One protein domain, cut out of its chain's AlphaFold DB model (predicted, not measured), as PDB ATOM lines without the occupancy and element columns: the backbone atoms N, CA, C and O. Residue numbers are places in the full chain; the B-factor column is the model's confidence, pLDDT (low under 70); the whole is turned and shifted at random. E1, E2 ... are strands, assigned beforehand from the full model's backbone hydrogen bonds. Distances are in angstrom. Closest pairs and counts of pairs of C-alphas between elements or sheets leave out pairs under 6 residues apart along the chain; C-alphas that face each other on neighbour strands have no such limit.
ATOM      1  N   HIS A 163      18.202  26.109 -16.325       96.31
ATOM      2  CA  HIS A 163      18.297  27.332 -17.125       96.31
ATOM      3  C   HIS A 163      17.048  28.218 -17.056       96.31
ATOM      4  O   HIS A 163      15.933  27.739 -16.843       96.31
ATOM      5  N   ALA A 164      17.237  29.524 -17.260       97.62
ATOM      6  CA  ALA A 164      16.176  30.530 -17.258       97.62
ATOM      7  C   ALA A 164      16.505  31.695 -18.200       97.62
ATOM      8  O   ALA A 164      17.663  32.081 -18.352       97.62
ATOM      9  N   LEU A 165      15.466  32.274 -18.808       96.81
ATOM     10  CA  LEU A 165      15.558  33.487 -19.624       96.81
ATOM     11  C   LEU A 165      15.934  34.691 -18.746       96.81
ATOM     12  O   LEU A 165      15.273  34.932 -17.733       96.81
ATOM     13  N   ILE A 166      16.936  35.471 -19.163       96.44
ATOM     14  CA  ILE A 166      17.317  36.719 -18.489       96.44
ATOM     15  C   ILE A 166      16.161  37.720 -18.529       96.44
ATOM     16  O   ILE A 166      15.564  37.975 -19.576       96.44
ATOM     17  N   LYS A 167      15.872  38.299 -17.367       95.81
ATOM     18  CA  LYS A 167      14.947  39.412 -17.140       95.81
ATOM     19  C   LYS A 167      15.329  40.086 -15.826       95.81
ATOM     20  O   LYS A 167      15.902  39.430 -14.957       95.81
ATOM     21  N   GLU A 168      14.993  41.357 -15.659       95.62
ATOM     22  CA  GLU A 168      15.189  42.055 -14.386       95.62
ATOM     23  C   GLU A 168      14.398  41.373 -13.254       95.62
ATOM     24  O   GLU A 168      13.292  40.865 -13.471       95.62
ATOM     25  N   GLY A 169      14.993  41.285 -12.061       96.00
ATOM     26  CA  GLY A 169      14.411  40.561 -10.926       96.00
ATOM     27  C   GLY A 169      14.428  39.030 -11.063       96.00
ATOM     28  O   GLY A 169      13.742  38.345 -10.306       96.00
ATOM     29  N   LEU A 170      15.178  38.465 -12.018       97.88
ATOM     30  CA  LEU A 170      15.509  37.039 -12.002       97.88
ATOM     31  C   LEU A 170      16.520  36.756 -10.885       97.88
ATOM     32  O   LEU A 170      17.620  37.305 -10.904       97.88
ATOM     33  N   GLU A 171      16.180  35.838  -9.983       97.44
ATOM     34  CA  GLU A 171      17.127  35.216  -9.054       97.44
ATOM     35  C   GLU A 171      17.370  33.754  -9.442       97.44
ATOM     36  O   GLU A 171      16.422  33.015  -9.718       97.44
ATOM     37  N   VAL A 172      18.632  33.320  -9.423       97.12
ATOM     38  CA  VAL A 172      19.031  31.912  -9.585       97.12
ATOM     39  C   VAL A 172      20.071  31.534  -8.531       97.12
ATOM     40  O   VAL A 172      20.827  32.381  -8.046       97.12
ATOM     41  N   LYS A 173      20.094  30.258  -8.134       96.50
ATOM     42  CA  LYS A 173      20.896  29.764  -7.006       96.50
ATOM     43  C   LYS A 173      21.623  28.485  -7.395       96.50
ATOM     44  O   LYS A 173      21.003  27.570  -7.922       96.50
ATOM     45  N   SER A 174      22.923  28.441  -7.127       93.50
ATOM     46  CA  SER A 174      23.838  27.380  -7.555       93.50
ATOM     47  C   SER A 174      24.672  26.930  -6.358       93.50
ATOM     48  O   SER A 174      25.335  27.744  -5.709       93.50
ATOM     49  N   LYS A 175      24.626  25.641  -6.012       90.69
ATOM     50  CA  LYS A 175      25.413  25.113  -4.883       90.69
ATOM     51  C   LYS A 175      26.903  25.105  -5.240       90.69
ATOM     52  O   LYS A 175      27.250  24.723  -6.354       90.69
ATOM     53  N   ARG A 176      27.787  25.480  -4.313       86.56
ATOM     54  CA  ARG A 176      29.260  25.460  -4.446       86.56
ATOM     55  C   ARG A 176      29.863  24.108  -4.050       86.56
ATOM     56  O   ARG A 176      29.255  23.366  -3.275       86.56
ATOM     57  N   GLN A 177      31.084  23.824  -4.510       78.62
ATOM     58  CA  GLN A 177      31.854  22.646  -4.067       78.62
ATOM     59  C   GLN A 177      32.072  22.592  -2.543       78.62
ATOM     60  O   GLN A 177      31.987  21.518  -1.954       78.62
ATOM     61  N   ASP A 178      32.273  23.738  -1.884       76.81
ATOM     62  CA  ASP A 178      32.429  23.835  -0.421       76.81
ATOM     63  C   ASP A 178      31.095  23.833   0.355       76.81
ATOM     64  O   ASP A 178      31.060  24.091   1.557       76.81
ATOM     65  N   GLY A 179      29.981  23.532  -0.318       84.81
ATOM     66  CA  GLY A 179      28.673  23.306   0.296       84.81
ATOM     67  C   GLY A 179      27.804  24.548   0.509       84.81
ATOM     68  O   GLY A 179      26.595  24.371   0.672       84.81
ATOM     69  N   LYS A 180      28.370  25.763   0.453       90.25
ATOM     70  CA  LYS A 180      27.626  27.043   0.449       90.25
ATOM     71  C   LYS A 180      26.730  27.169  -0.802       90.25
ATOM     72  O   LYS A 180      26.988  26.521  -1.818       90.25
ATOM     73  N   THR A 181      25.720  28.040  -0.777       94.69
ATOM     74  CA  THR A 181      24.925  28.385  -1.976       94.69
ATOM     75  C   THR A 181      25.371  29.730  -2.535       94.69
ATOM     76  O   THR A 181      25.300  30.728  -1.829       94.69
ATOM     77  N   ALA A 182      25.763  29.804  -3.805       93.44
ATOM     78  CA  ALA A 182      25.902  31.086  -4.492       93.44
ATOM     79  C   ALA A 182      24.546  31.545  -5.051       93.44
ATOM     80  O   ALA A 182      23.797  30.739  -5.609       93.44
ATOM     81  N   LYS A 183      24.259  32.847  -4.965       96.38
ATOM     82  CA  LYS A 183      23.084  33.490  -5.583       96.38
ATOM     83  C   LYS A 183      23.533  34.416  -6.718       96.38
ATOM     84  O   LYS A 183      24.581  35.058  -6.614       96.38
ATOM     85  N   LEU A 184      22.729  34.511  -7.772       96.12
ATOM     86  CA  LEU A 184      22.838  35.532  -8.811       96.12
ATOM     87  C   LEU A 184      21.480  36.221  -8.989       96.12
ATOM     88  O   LEU A 184      20.471  35.553  -9.195       96.12
ATOM     89  N   GLU A 185      21.477  37.549  -8.919       96.56
ATOM     90  CA  GLU A 185      20.326  38.425  -9.166       96.56
ATOM     91  C   GLU A 185      20.577  39.225 -10.451       96.56
ATOM     92  O   GLU A 185      21.655  39.799 -10.613       96.56
ATOM     93  N   VAL A 186      19.599  39.316 -11.352       96.44
ATOM     94  CA  VAL A 186      19.648  40.236 -12.503       96.44
ATOM     95  C   VAL A 186      19.084  41.590 -12.073       96.44
ATOM     96  O   VAL A 186      17.883  41.730 -11.833       96.44
ATOM     97  N   THR A 187      19.960  42.588 -11.974       95.44
ATOM     98  CA  THR A 187      19.688  43.910 -11.384       95.44
ATOM     99  C   THR A 187      19.334  44.995 -12.402       95.44
ATOM    100  O   THR A 187      19.071  46.128 -12.008       95.44
ATOM    101  N   GLY A 188      19.336  44.671 -13.696       94.44
ATOM    102  CA  GLY A 188      18.885  45.568 -14.759       94.44
ATOM    103  C   GLY A 188      19.017  44.944 -16.145       94.44
ATOM    104  O   GLY A 188      19.886  44.095 -16.364       94.44
ATOM    105  N   VAL A 189      18.177  45.375 -17.085       94.50
ATOM    106  CA  VAL A 189      18.209  44.956 -18.497       94.50
ATOM    107  C   VAL A 189      18.178  46.185 -19.407       94.50
ATOM    108  O   VAL A 189      17.340  47.066 -19.244       94.50
ATOM    109  N   GLU A 190      19.080  46.239 -20.387       93.00
ATOM    110  CA  GLU A 190      19.124  47.277 -21.421       93.00
ATOM    111  C   GLU A 190      18.691  46.663 -22.757       93.00
ATOM    112  O   GLU A 190      19.401  45.824 -23.319       93.00
ATOM    113  N   GLU A 191      17.537  47.080 -23.280       92.12
ATOM    114  CA  GLU A 191      17.084  46.700 -24.620       92.12
ATOM    115  C   GLU A 191      17.434  47.758 -25.670       92.12
ATOM    116  O   GLU A 191      17.377  48.964 -25.423       92.12
ATOM    117  N   LYS A 192      17.742  47.291 -26.880       88.69
ATOM    118  CA  LYS A 192      17.928  48.108 -28.075       88.69
ATOM    119  C   LYS A 192      17.296  47.395 -29.269       88.69
ATOM    120  O   LYS A 192      17.449  46.186 -29.421       88.69
ATOM    121  N   ASP A 193      16.578  48.135 -30.110       88.00
ATOM    122  CA  ASP A 193      15.972  47.626 -31.350       88.00
ATOM    123  C   ASP A 193      15.076  46.375 -31.136       88.00
ATOM    124  O   ASP A 193      14.979  45.497 -31.994       88.00
ATOM    125  N   GLY A 194      14.423  46.281 -29.965       83.25
ATOM    126  CA  GLY A 194      13.561  45.157 -29.567       83.25
ATOM    127  C   GLY A 194      14.301  43.880 -29.145       83.25
ATOM    128  O   GLY A 194      13.714  42.796 -29.171       83.25
ATOM    129  N   LYS A 195      15.592  43.978 -28.802       86.00
ATOM    130  CA  LYS A 195      16.426  42.874 -28.302       86.00
ATOM    131  C   LYS A 195      17.214  43.308 -27.071       86.00
ATOM    132  O   LYS A 195      17.554  44.479 -26.930       86.00
ATOM    133  N   MET A 196      17.579  42.358 -26.214       89.38
ATOM    134  CA  MET A 196      18.503  42.629 -25.114       89.38
ATOM    135  C   MET A 196      19.890  42.971 -25.672       89.38
ATOM    136  O   MET A 196      20.471  42.181 -26.414       89.38
ATOM    137  N   ALA A 197      20.406  44.148 -25.322       89.62
ATOM    138  CA  ALA A 197      21.724  44.632 -25.721       89.62
ATOM    139  C   ALA A 197      22.750  44.471 -24.593       89.62
ATOM    140  O   ALA A 197      23.898  44.110 -24.857       89.62
ATOM    141  N   LYS A 198      22.334  44.705 -23.340       92.38
ATOM    142  CA  LYS A 198      23.136  44.465 -22.130       92.38
ATOM    143  C   LYS A 198      22.254  44.035 -20.957       92.38
ATOM    144  O   LYS A 198      21.040  44.236 -20.974       92.38
ATOM    145  N   PHE A 199      22.872  43.509 -19.908       93.44
ATOM    146  CA  PHE A 199      22.236  43.273 -18.613       93.44
ATOM    147  C   PHE A 199      23.230  43.526 -17.470       93.44
ATOM    148  O   PHE A 199      24.441  43.579 -17.679       93.44
ATOM    149  N   SER A 200      22.723  43.714 -16.257       92.69
ATOM    150  CA  SER A 200      23.529  43.882 -15.042       92.69
ATOM    151  C   SER A 200      23.182  42.782 -14.047       92.69
ATOM    152  O   SER A 200      22.023  42.372 -13.953       92.69
ATOM    153  N   VAL A 201      24.179  42.296 -13.307       94.19
ATOM    154  CA  VAL A 201      23.994  41.242 -12.304       94.19
ATOM    155  C   VAL A 201      24.656  41.589 -10.982       94.19
ATOM    156  O   VAL A 201      25.670  42.288 -10.912       94.19
ATOM    157  N   ARG A 202      24.112  41.012  -9.918       93.38
ATOM    158  CA  ARG A 202      24.737  40.920  -8.607       93.38
ATOM    159  C   ARG A 202      24.972  39.449  -8.289       93.38
ATOM    160  O   ARG A 202      24.079  38.626  -8.449       93.38
ATOM    161  N   THR A 203      26.174  39.120  -7.835       91.44
ATOM    162  CA  THR A 203      26.583  37.752  -7.488       91.44
ATOM    163  C   THR A 203      27.044  37.668  -6.044       91.44
ATOM    164  O   THR A 203      27.856  38.476  -5.597       91.44
ATOM    165  N   PHE A 204      26.537  36.680  -5.318       91.81
ATOM    166  CA  PHE A 204      26.786  36.465  -3.898       91.81
ATOM    167  C   PHE A 204      27.585  35.183  -3.741       91.81
ATOM    168  O   PHE A 204      27.233  34.158  -4.327       91.81
ATOM    169  N   SER A 205      28.652  35.226  -2.943       87.56
ATOM    170  CA  SER A 205      29.437  34.016  -2.693       87.56
ATOM    171  C   SER A 205      28.719  33.053  -1.740       87.56
ATOM    172  O   SER A 205      28.877  31.842  -1.874       87.56
ATOM    173  N   ASP A 206      27.902  33.581  -0.831       90.25
ATOM    174  CA  ASP A 206      26.962  32.829  -0.004       90.25
ATOM    175  C   ASP A 206      25.634  33.598   0.037       90.25
ATOM    176  O   ASP A 206      25.645  34.807   0.265       90.25
ATOM    177  N   GLU A 207      24.504  32.927  -0.183       91.69
ATOM    178  CA  GLU A 207      23.165  33.517  -0.048       91.69
ATOM    179  C   GLU A 207      22.832  33.925   1.398       91.69
ATOM    180  O   GLU A 207      21.953  34.754   1.607       91.69
ATOM    181  N   ALA A 208      23.536  33.372   2.392       88.81
ATOM    182  CA  ALA A 208      23.414  33.784   3.790       88.81
ATOM    183  C   ALA A 208      24.181  35.086   4.115       88.81
ATOM    184  O   ALA A 208      24.037  35.626   5.213       88.81
ATOM    185  N   GLU A 209      25.002  35.589   3.189       86.38
ATOM    186  CA  GLU A 209      25.846  36.780   3.354       86.38
ATOM    187  C   GLU A 209      25.444  37.871   2.342       86.38
ATOM    188  O   GLU A 209      26.256  38.338   1.540       86.38
ATOM    189  N   ASP A 210      24.165  38.273   2.379       75.38
ATOM    190  CA  ASP A 210      23.546  39.257   1.469       75.38
ATOM    191  C   ASP A 210      24.232  40.643   1.454       75.38
ATOM    192  O   ASP A 210      24.057  41.425   0.518       75.38
ATOM    193  N   ASP A 211      25.054  40.952   2.460       77.69
ATOM    194  CA  ASP A 211      25.883  42.160   2.527       77.69
ATOM    195  C   ASP A 211      27.167  42.087   1.672       77.69
ATOM    196  O   ASP A 211      27.793  43.117   1.410       77.69
ATOM    197  N   LYS A 212      27.568  40.890   1.215       81.12
ATOM    198  CA  LYS A 212      28.872  40.616   0.575       81.12
ATOM    199  C   LYS A 212      28.729  40.120  -0.864       81.12
ATOM    200  O   LYS A 212      29.194  39.036  -1.233       81.12
ATOM    201  N   PHE A 213      28.115  40.952  -1.696       84.94
ATOM    202  CA  PHE A 213      27.990  40.713  -3.131       84.94
ATOM    203  C   PHE A 213      29.105  41.356  -3.975       84.94
ATOM    204  O   PHE A 213      29.752  42.327  -3.586       84.94
ATOM    205  N   GLN A 214      29.269  40.844  -5.193       83.62
ATOM    206  CA  GLN A 214      29.967  41.485  -6.306       83.62
ATOM    207  C   GLN A 214      28.933  41.918  -7.352       83.62
ATOM    208  O   GLN A 214      28.195  41.073  -7.865       83.62
ATOM    209  N   ASN A 215      28.887  43.209  -7.687       84.12
ATOM    210  CA  ASN A 215      28.125  43.705  -8.838       84.12
ATOM    211  C   ASN A 215      28.967  43.605 -10.115       84.12
ATOM    212  O   ASN A 215      30.167  43.880 -10.091       84.12
ATOM    213  N   GLU A 216      28.315  43.313 -11.233       81.94
ATOM    214  CA  GLU A 216      28.864  43.480 -12.574       81.94
ATOM    215  C   GLU A 216      27.802  44.149 -13.452       81.94
ATOM    216  O   GLU A 216      26.715  43.612 -13.668       81.94
ATOM    217  N   ASN A 217      28.097  45.370 -13.896       79.25
ATOM    218  CA  ASN A 217      27.136  46.240 -14.568       79.25
ATOM    219  C   ASN A 217      27.414  46.265 -16.074       79.25
ATOM    220  O   ASN A 217      28.573  46.403 -16.465       79.25
ATOM    221  N   HIS A 218      26.363  46.268 -16.896       81.19
ATOM    222  CA  HIS A 218      26.457  46.397 -18.359       81.19
ATOM    223  C   HIS A 218      27.216  45.251 -19.062       81.19
ATOM    224  O   HIS A 218      27.924  45.495 -20.042       81.19
ATOM    225  N   ILE A 219      27.042  44.006 -18.604       83.81
ATOM    226  CA  ILE A 219      27.482  42.811 -19.338       83.81
ATOM    227  C   ILE A 219      26.822  42.848 -20.729       83.81
ATOM    228  O   ILE A 219      25.591  42.940 -20.802       83.81
ATOM    229  N   PRO A 220      27.588  42.816 -21.834       85.25
ATOM    230  CA  PRO A 220      27.018  42.820 -23.173       85.25
ATOM    231  C   PRO A 220      26.257  41.520 -23.438       85.25
ATOM    232  O   PRO A 220      26.623  40.452 -22.945       85.25
ATOM    233  N   ALA A 221      25.206  41.595 -24.250       85.94
ATOM    234  CA  ALA A 221      24.510  40.408 -24.719       85.94
ATOM    235  C   ALA A 221      25.475  39.488 -25.497       85.94
ATOM    236  O   ALA A 221      26.084  39.961 -26.461       85.94
ATOM    237  N   PRO A 222      25.627  38.196 -25.133       79.81
ATOM    238  CA  PRO A 222      26.465  37.280 -25.895       79.81
ATOM    239  C   PRO A 222      25.953  37.132 -27.329       79.81
ATOM    240  O   PRO A 222      24.748  36.994 -27.553       79.81
ATOM    241  N   GLU A 223      26.871  37.109 -28.293       80.94
ATOM    242  CA  GLU A 223      26.572  36.737 -29.680       80.94
ATOM    243  C   GLU A 223      25.994  35.309 -29.759       80.94
ATOM    244  O   GLU A 223      26.106  34.529 -28.810       80.94
ATOM    245  N   GLU A 224      25.341  34.951 -30.870       79.00
ATOM    246  CA  GLU A 224      24.636  33.666 -30.985       79.00
ATOM    247  C   GLU A 224      25.577  32.475 -30.722       79.00
ATOM    248  O   GLU A 224      26.576  32.307 -31.420       79.00
ATOM    249  N   LYS A 225      25.225  31.625 -29.743       67.44
ATOM    250  CA  LYS A 225      26.029  30.490 -29.230       67.44
ATOM    251  C   LYS A 225      27.353  30.858 -28.542       67.44
ATOM    252  O   LYS A 225      27.981  29.966 -27.970       67.44
ATOM    253  N   THR A 226      27.758  32.126 -28.510       77.25
ATOM    254  CA  THR A 226      28.866  32.580 -27.659       77.25
ATOM    255  C   THR A 226      28.461  32.439 -26.191       77.25
ATOM    256  O   THR A 226      27.305  32.676 -25.825       77.25
ATOM    257  N   GLN A 227      29.400  32.016 -25.346       82.81
ATOM    258  CA  GLN A 227      29.183  31.816 -23.913       82.81
ATOM    259  C   GLN A 227      29.977  32.854 -23.115       82.81
ATOM    260  O   GLN A 227      31.141  33.114 -23.413       82.81
ATOM    261  N   PHE A 228      29.346  33.437 -22.098       82.12
ATOM    262  CA  PHE A 228      29.987  34.280 -21.093       82.12
ATOM    263  C   PHE A 228      29.889  33.576 -19.737       82.12
ATOM    264  O   PHE A 228      28.795  33.312 -19.235       82.12
ATOM    265  N   GLU A 229      31.034  33.222 -19.163       82.69
ATOM    266  CA  GLU A 229      31.131  32.490 -17.899       82.69
ATOM    267  C   GLU A 229      31.203  33.466 -16.717       82.69
ATOM    268  O   GLU A 229      31.944  34.448 -16.754       82.69
ATOM    269  N   LYS A 230      30.474  33.185 -15.632       84.31
ATOM    270  CA  LYS A 230      30.537  33.965 -14.390       84.31
ATOM    271  C   LYS A 230      30.996  33.084 -13.234       84.31
ATOM    272  O   LYS A 230      30.240  32.286 -12.674       84.31
ATOM    273  N   GLY A 231      32.266  33.258 -12.875       76.25
ATOM    274  CA  GLY A 231      32.867  32.608 -11.718       76.25
ATOM    275  C   GLY A 231      32.497  33.279 -10.395       76.25
ATOM    276  O   GLY A 231      32.419  34.504 -10.304       76.25
ATOM    277  N   VAL A 232      32.313  32.470  -9.353       79.62
ATOM    278  CA  VAL A 232      32.076  32.896  -7.968       79.62
ATOM    279  C   VAL A 232      32.979  32.070  -7.053       79.62
ATOM    280  O   VAL A 232      32.966  30.846  -7.095       79.62
ATOM    281  N   ASN A 233      33.802  32.741  -6.239       73.88
ATOM    282  CA  ASN A 233      34.835  32.107  -5.401       73.88
ATOM    283  C   ASN A 233      35.746  31.122  -6.179       73.88
ATOM    284  O   ASN A 233      36.141  30.087  -5.653       73.88
ATOM    285  N   GLY A 234      36.077  31.447  -7.433       66.56
ATOM    286  CA  GLY A 234      36.936  30.616  -8.283       66.56
ATOM    287  C   GLY A 234      36.235  29.451  -8.993       66.56
ATOM    288  O   GLY A 234      36.887  28.736  -9.740       66.56
ATOM    289  N   GLU A 235      34.924  29.274  -8.821       73.31
ATOM    290  CA  GLU A 235      34.156  28.231  -9.506       73.31
ATOM    291  C   GLU A 235      33.181  28.838 -10.528       73.31
ATOM    292  O   GLU A 235      32.465  29.788 -10.207       73.31
ATOM    293  N   VAL A 236      33.118  28.300 -11.753       80.25
ATOM    294  CA  VAL A 236      32.117  28.703 -12.761       80.25
ATOM    295  C   VAL A 236      30.757  28.116 -12.378       80.25
ATOM    296  O   VAL A 236      30.527  26.915 -12.512       80.25
ATOM    297  N   LEU A 237      29.861  28.971 -11.876       86.50
ATOM    298  CA  LEU A 237      28.545  28.568 -11.352       86.50
ATOM    299  C   LEU A 237      27.367  29.017 -12.215       86.50
ATOM    300  O   LEU A 237      26.276  28.463 -12.068       86.50
ATOM    301  N   PHE A 238      27.589  30.013 -13.076       91.25
ATOM    302  CA  PHE A 238      26.585  30.590 -13.961       91.25
ATOM    303  C   PHE A 238      27.201  30.807 -15.347       91.25
ATOM    304  O   PHE A 238      28.299  31.354 -15.455       91.25
ATOM    305  N   ILE A 239      26.507  30.385 -16.405       89.62
ATOM    306  CA  ILE A 239      26.945  30.562 -17.799       89.62
ATOM    307  C   ILE A 239      25.825  31.245 -18.580       89.62
ATOM    308  O   ILE A 239      24.680  30.797 -18.542       89.62
ATOM    309  N   PHE A 240      26.151  32.320 -19.290       92.00
ATOM    310  CA  PHE A 240      25.221  33.101 -20.097       92.00
ATOM    311  C   PHE A 240      25.441  32.820 -21.581       92.00
ATOM    312  O   PHE A 240      26.573  32.876 -22.056       92.00
ATOM    313  N   THR A 241      24.380  32.560 -22.342       91.00
ATOM    314  CA  THR A 241      24.471  32.430 -23.808       91.00
ATOM    315  C   THR A 241      23.151  32.800 -24.481       91.00
ATOM    316  O   THR A 241      22.097  32.773 -23.839       91.00
ATOM    317  N   SER A 242      23.198  33.180 -25.762       89.56
ATOM    318  CA  SER A 242      22.020  33.582 -26.534       89.56
ATOM    319  C   SER A 242      21.639  32.565 -27.613       89.56
ATOM    320  O   SER A 242      22.484  31.934 -28.257       89.56
ATOM    321  N   ASN A 243      20.329  32.400 -27.815       88.50
ATOM    322  CA  ASN A 243      19.787  31.599 -28.913       88.50
ATOM    323  C   ASN A 243      19.672  32.425 -30.214       88.50
ATOM    324  O   ASN A 243      19.775  33.649 -30.201       88.50
ATOM    325  N   ALA A 244      19.344  31.771 -31.333       86.94
ATOM    326  CA  ALA A 244      19.176  32.411 -32.649       86.94
ATOM    327  C   ALA A 244      18.046  33.470 -32.743       86.94
ATOM    328  O   ALA A 244      17.854  34.091 -33.787       86.94
ATOM    329  N   LYS A 245      17.272  33.698 -31.670       86.50
ATOM    330  CA  LYS A 245      16.299  34.801 -31.561       86.50
ATOM    331  C   LYS A 245      16.869  36.021 -30.818       86.50
ATOM    332  O   LYS A 245      16.179  37.030 -30.712       86.50
ATOM    333  N   GLY A 246      18.099  35.944 -30.301       84.75
ATOM    334  CA  GLY A 246      18.696  36.946 -29.412       84.75
ATOM    335  C   GLY A 246      18.196  36.864 -27.964       84.75
ATOM    336  O   GLY A 246      18.385  37.805 -27.200       84.75
ATOM    337  N   GLN A 247      17.537  35.767 -27.574       90.94
ATOM    338  CA  GLN A 247      17.113  35.555 -26.190       90.94
ATOM    339  C   GLN A 247      18.287  35.004 -25.378       90.94
ATOM    340  O   GLN A 247      18.826  33.953 -25.731       90.94
ATOM    341  N   ILE A 248      18.662  35.696 -24.301       93.50
ATOM    342  CA  ILE A 248      19.760  35.302 -23.410       93.50
ATOM    343  C   ILE A 248      19.221  34.421 -22.284       93.50
ATOM    344  O   ILE A 248      18.204  34.747 -21.669       93.50
ATOM    345  N   PHE A 249      19.928  33.338 -21.983       95.44
ATOM    346  CA  PHE A 249      19.643  32.450 -20.863       95.44
ATOM    347  C   PHE A 249      20.841  32.406 -19.914       95.44
ATOM    348  O   PHE A 249      21.981  32.387 -20.382       95.44
ATOM    349  N   VAL A 250      20.581  32.340 -18.607       96.06
ATOM    350  CA  VAL A 250      21.559  31.856 -17.621       96.06
ATOM    351  C   VAL A 250      21.342  30.362 -17.405       96.06
ATOM    352  O   VAL A 250      20.201  29.916 -17.268       96.06
ATOM    353  N   TYR A 251      22.440  29.615 -17.353       94.69
ATOM    354  CA  TYR A 251      22.513  28.207 -16.982       94.69
ATOM    355  C   TYR A 251      23.234  28.074 -15.636       94.69
ATOM    356  O   TYR A 251      24.235  28.758 -15.415       94.69
ATOM    357  N   TRP A 252      22.759  27.189 -14.759       94.50
ATOM    358  CA  TRP A 252      23.391  26.822 -13.480       94.50
ATOM    359  C   TRP A 252      23.174  25.326 -13.166       94.50
ATOM    360  O   TRP A 252      22.649  24.586 -14.001       94.50
ATOM    361  N   ARG A 253      23.592  24.868 -11.979       85.56
ATOM    362  CA  ARG A 253      23.451  23.479 -11.504       85.56
ATOM    363  C   ARG A 253      22.567  23.366 -10.263       85.56
ATOM    364  O   ARG A 253      22.706  24.224  -9.364       85.56
TER     365      ARG A 253
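This is residues 163 to 253 of the 253 residues of an uncharacterized protein of Candidatus Lambdaproteobacteria bacterium RIFOXYD2_FULL_50_16 (UniProt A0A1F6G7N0). This is an elongated sandwich of two four-stranded sheets, twisted E2 E3 E4 E5 over E1 E8 E7 E6, with their strands running at only 6 degrees to each other. The fit is not flush, as the sheets' best planes stand 40 degrees apart; the chain changes from one sheet to the other at the links E1 to E2 and E5 to E6. The printed part has 91 residues, with eight named strands E1 to E8 in chain order and no named helix, and its class is all strand. Both sheets are antiparallel throughout, in the orders E2 E3 E4 E5 and E1 E8 E7 E6. The whole is compact, with a radius of gyration of the C-alphas of 12.8 A and spans of 40 by 23 by 17 A.

Start with the meander, each strand the antiparallel neighbour of the one before, of E2, residues 171 to 175, E3, residues 181 to 192, E4, residues 195 to 204, and E5, residues 213 to 220. In the hairpin E2 and E3, look for N 172 and O 184, 2.9 A apart; in the hairpin E3 and E4, for N 187 and O 200, 2.9 A; in the hairpin E4 and E5, for N 203 and O 214, 2.8 A. E4 bends by 52 degrees at residue 198 and E5 by 51 degrees at residue 217. The second sheet holds another meander, E6, residues 227 to 232, E7, residues 235 to 242, and E8, residues 248 to 252, with E1, residues 163 to 165, as the edge strand beside E8. There N 228 and O 240 of E6 and E7 are 2.8 A apart, N 251 and O 239 of E8 and E7 2.8 A, and N 250 and O 164 of E8 and E1 2.9 A. Between the sheets, the closest C-alphas of E2 and E8 are Ser 174 and Trp 252, 6.0 A apart, and those of E4 and E6 are Thr 203 and Val 232, 7.3 A. E1 and E5 are apart.

Find C-alpha 181 at (24.925, 28.385, -1.976); from there E3, the longest strand, runs 33.5 A to C-alpha 192 at (17.928, 48.108, -28.075). E4 measures 27.3 A, E7 21.6 A, E5 20.2 A and E6 16.2 A. E1 begins at C-alpha 163, (18.297, 27.332, -17.125), and E8 ends at C-alpha 252, (23.391, 26.822, -13.480).

The two C-alphas farthest apart, those of Asp 178 and Asp 193, are 42.3 A apart. The printed part has no cut and no long link, and Arg 253 is the chain's last residue. The model's pLDDT is under 70 at residues 225 and 234.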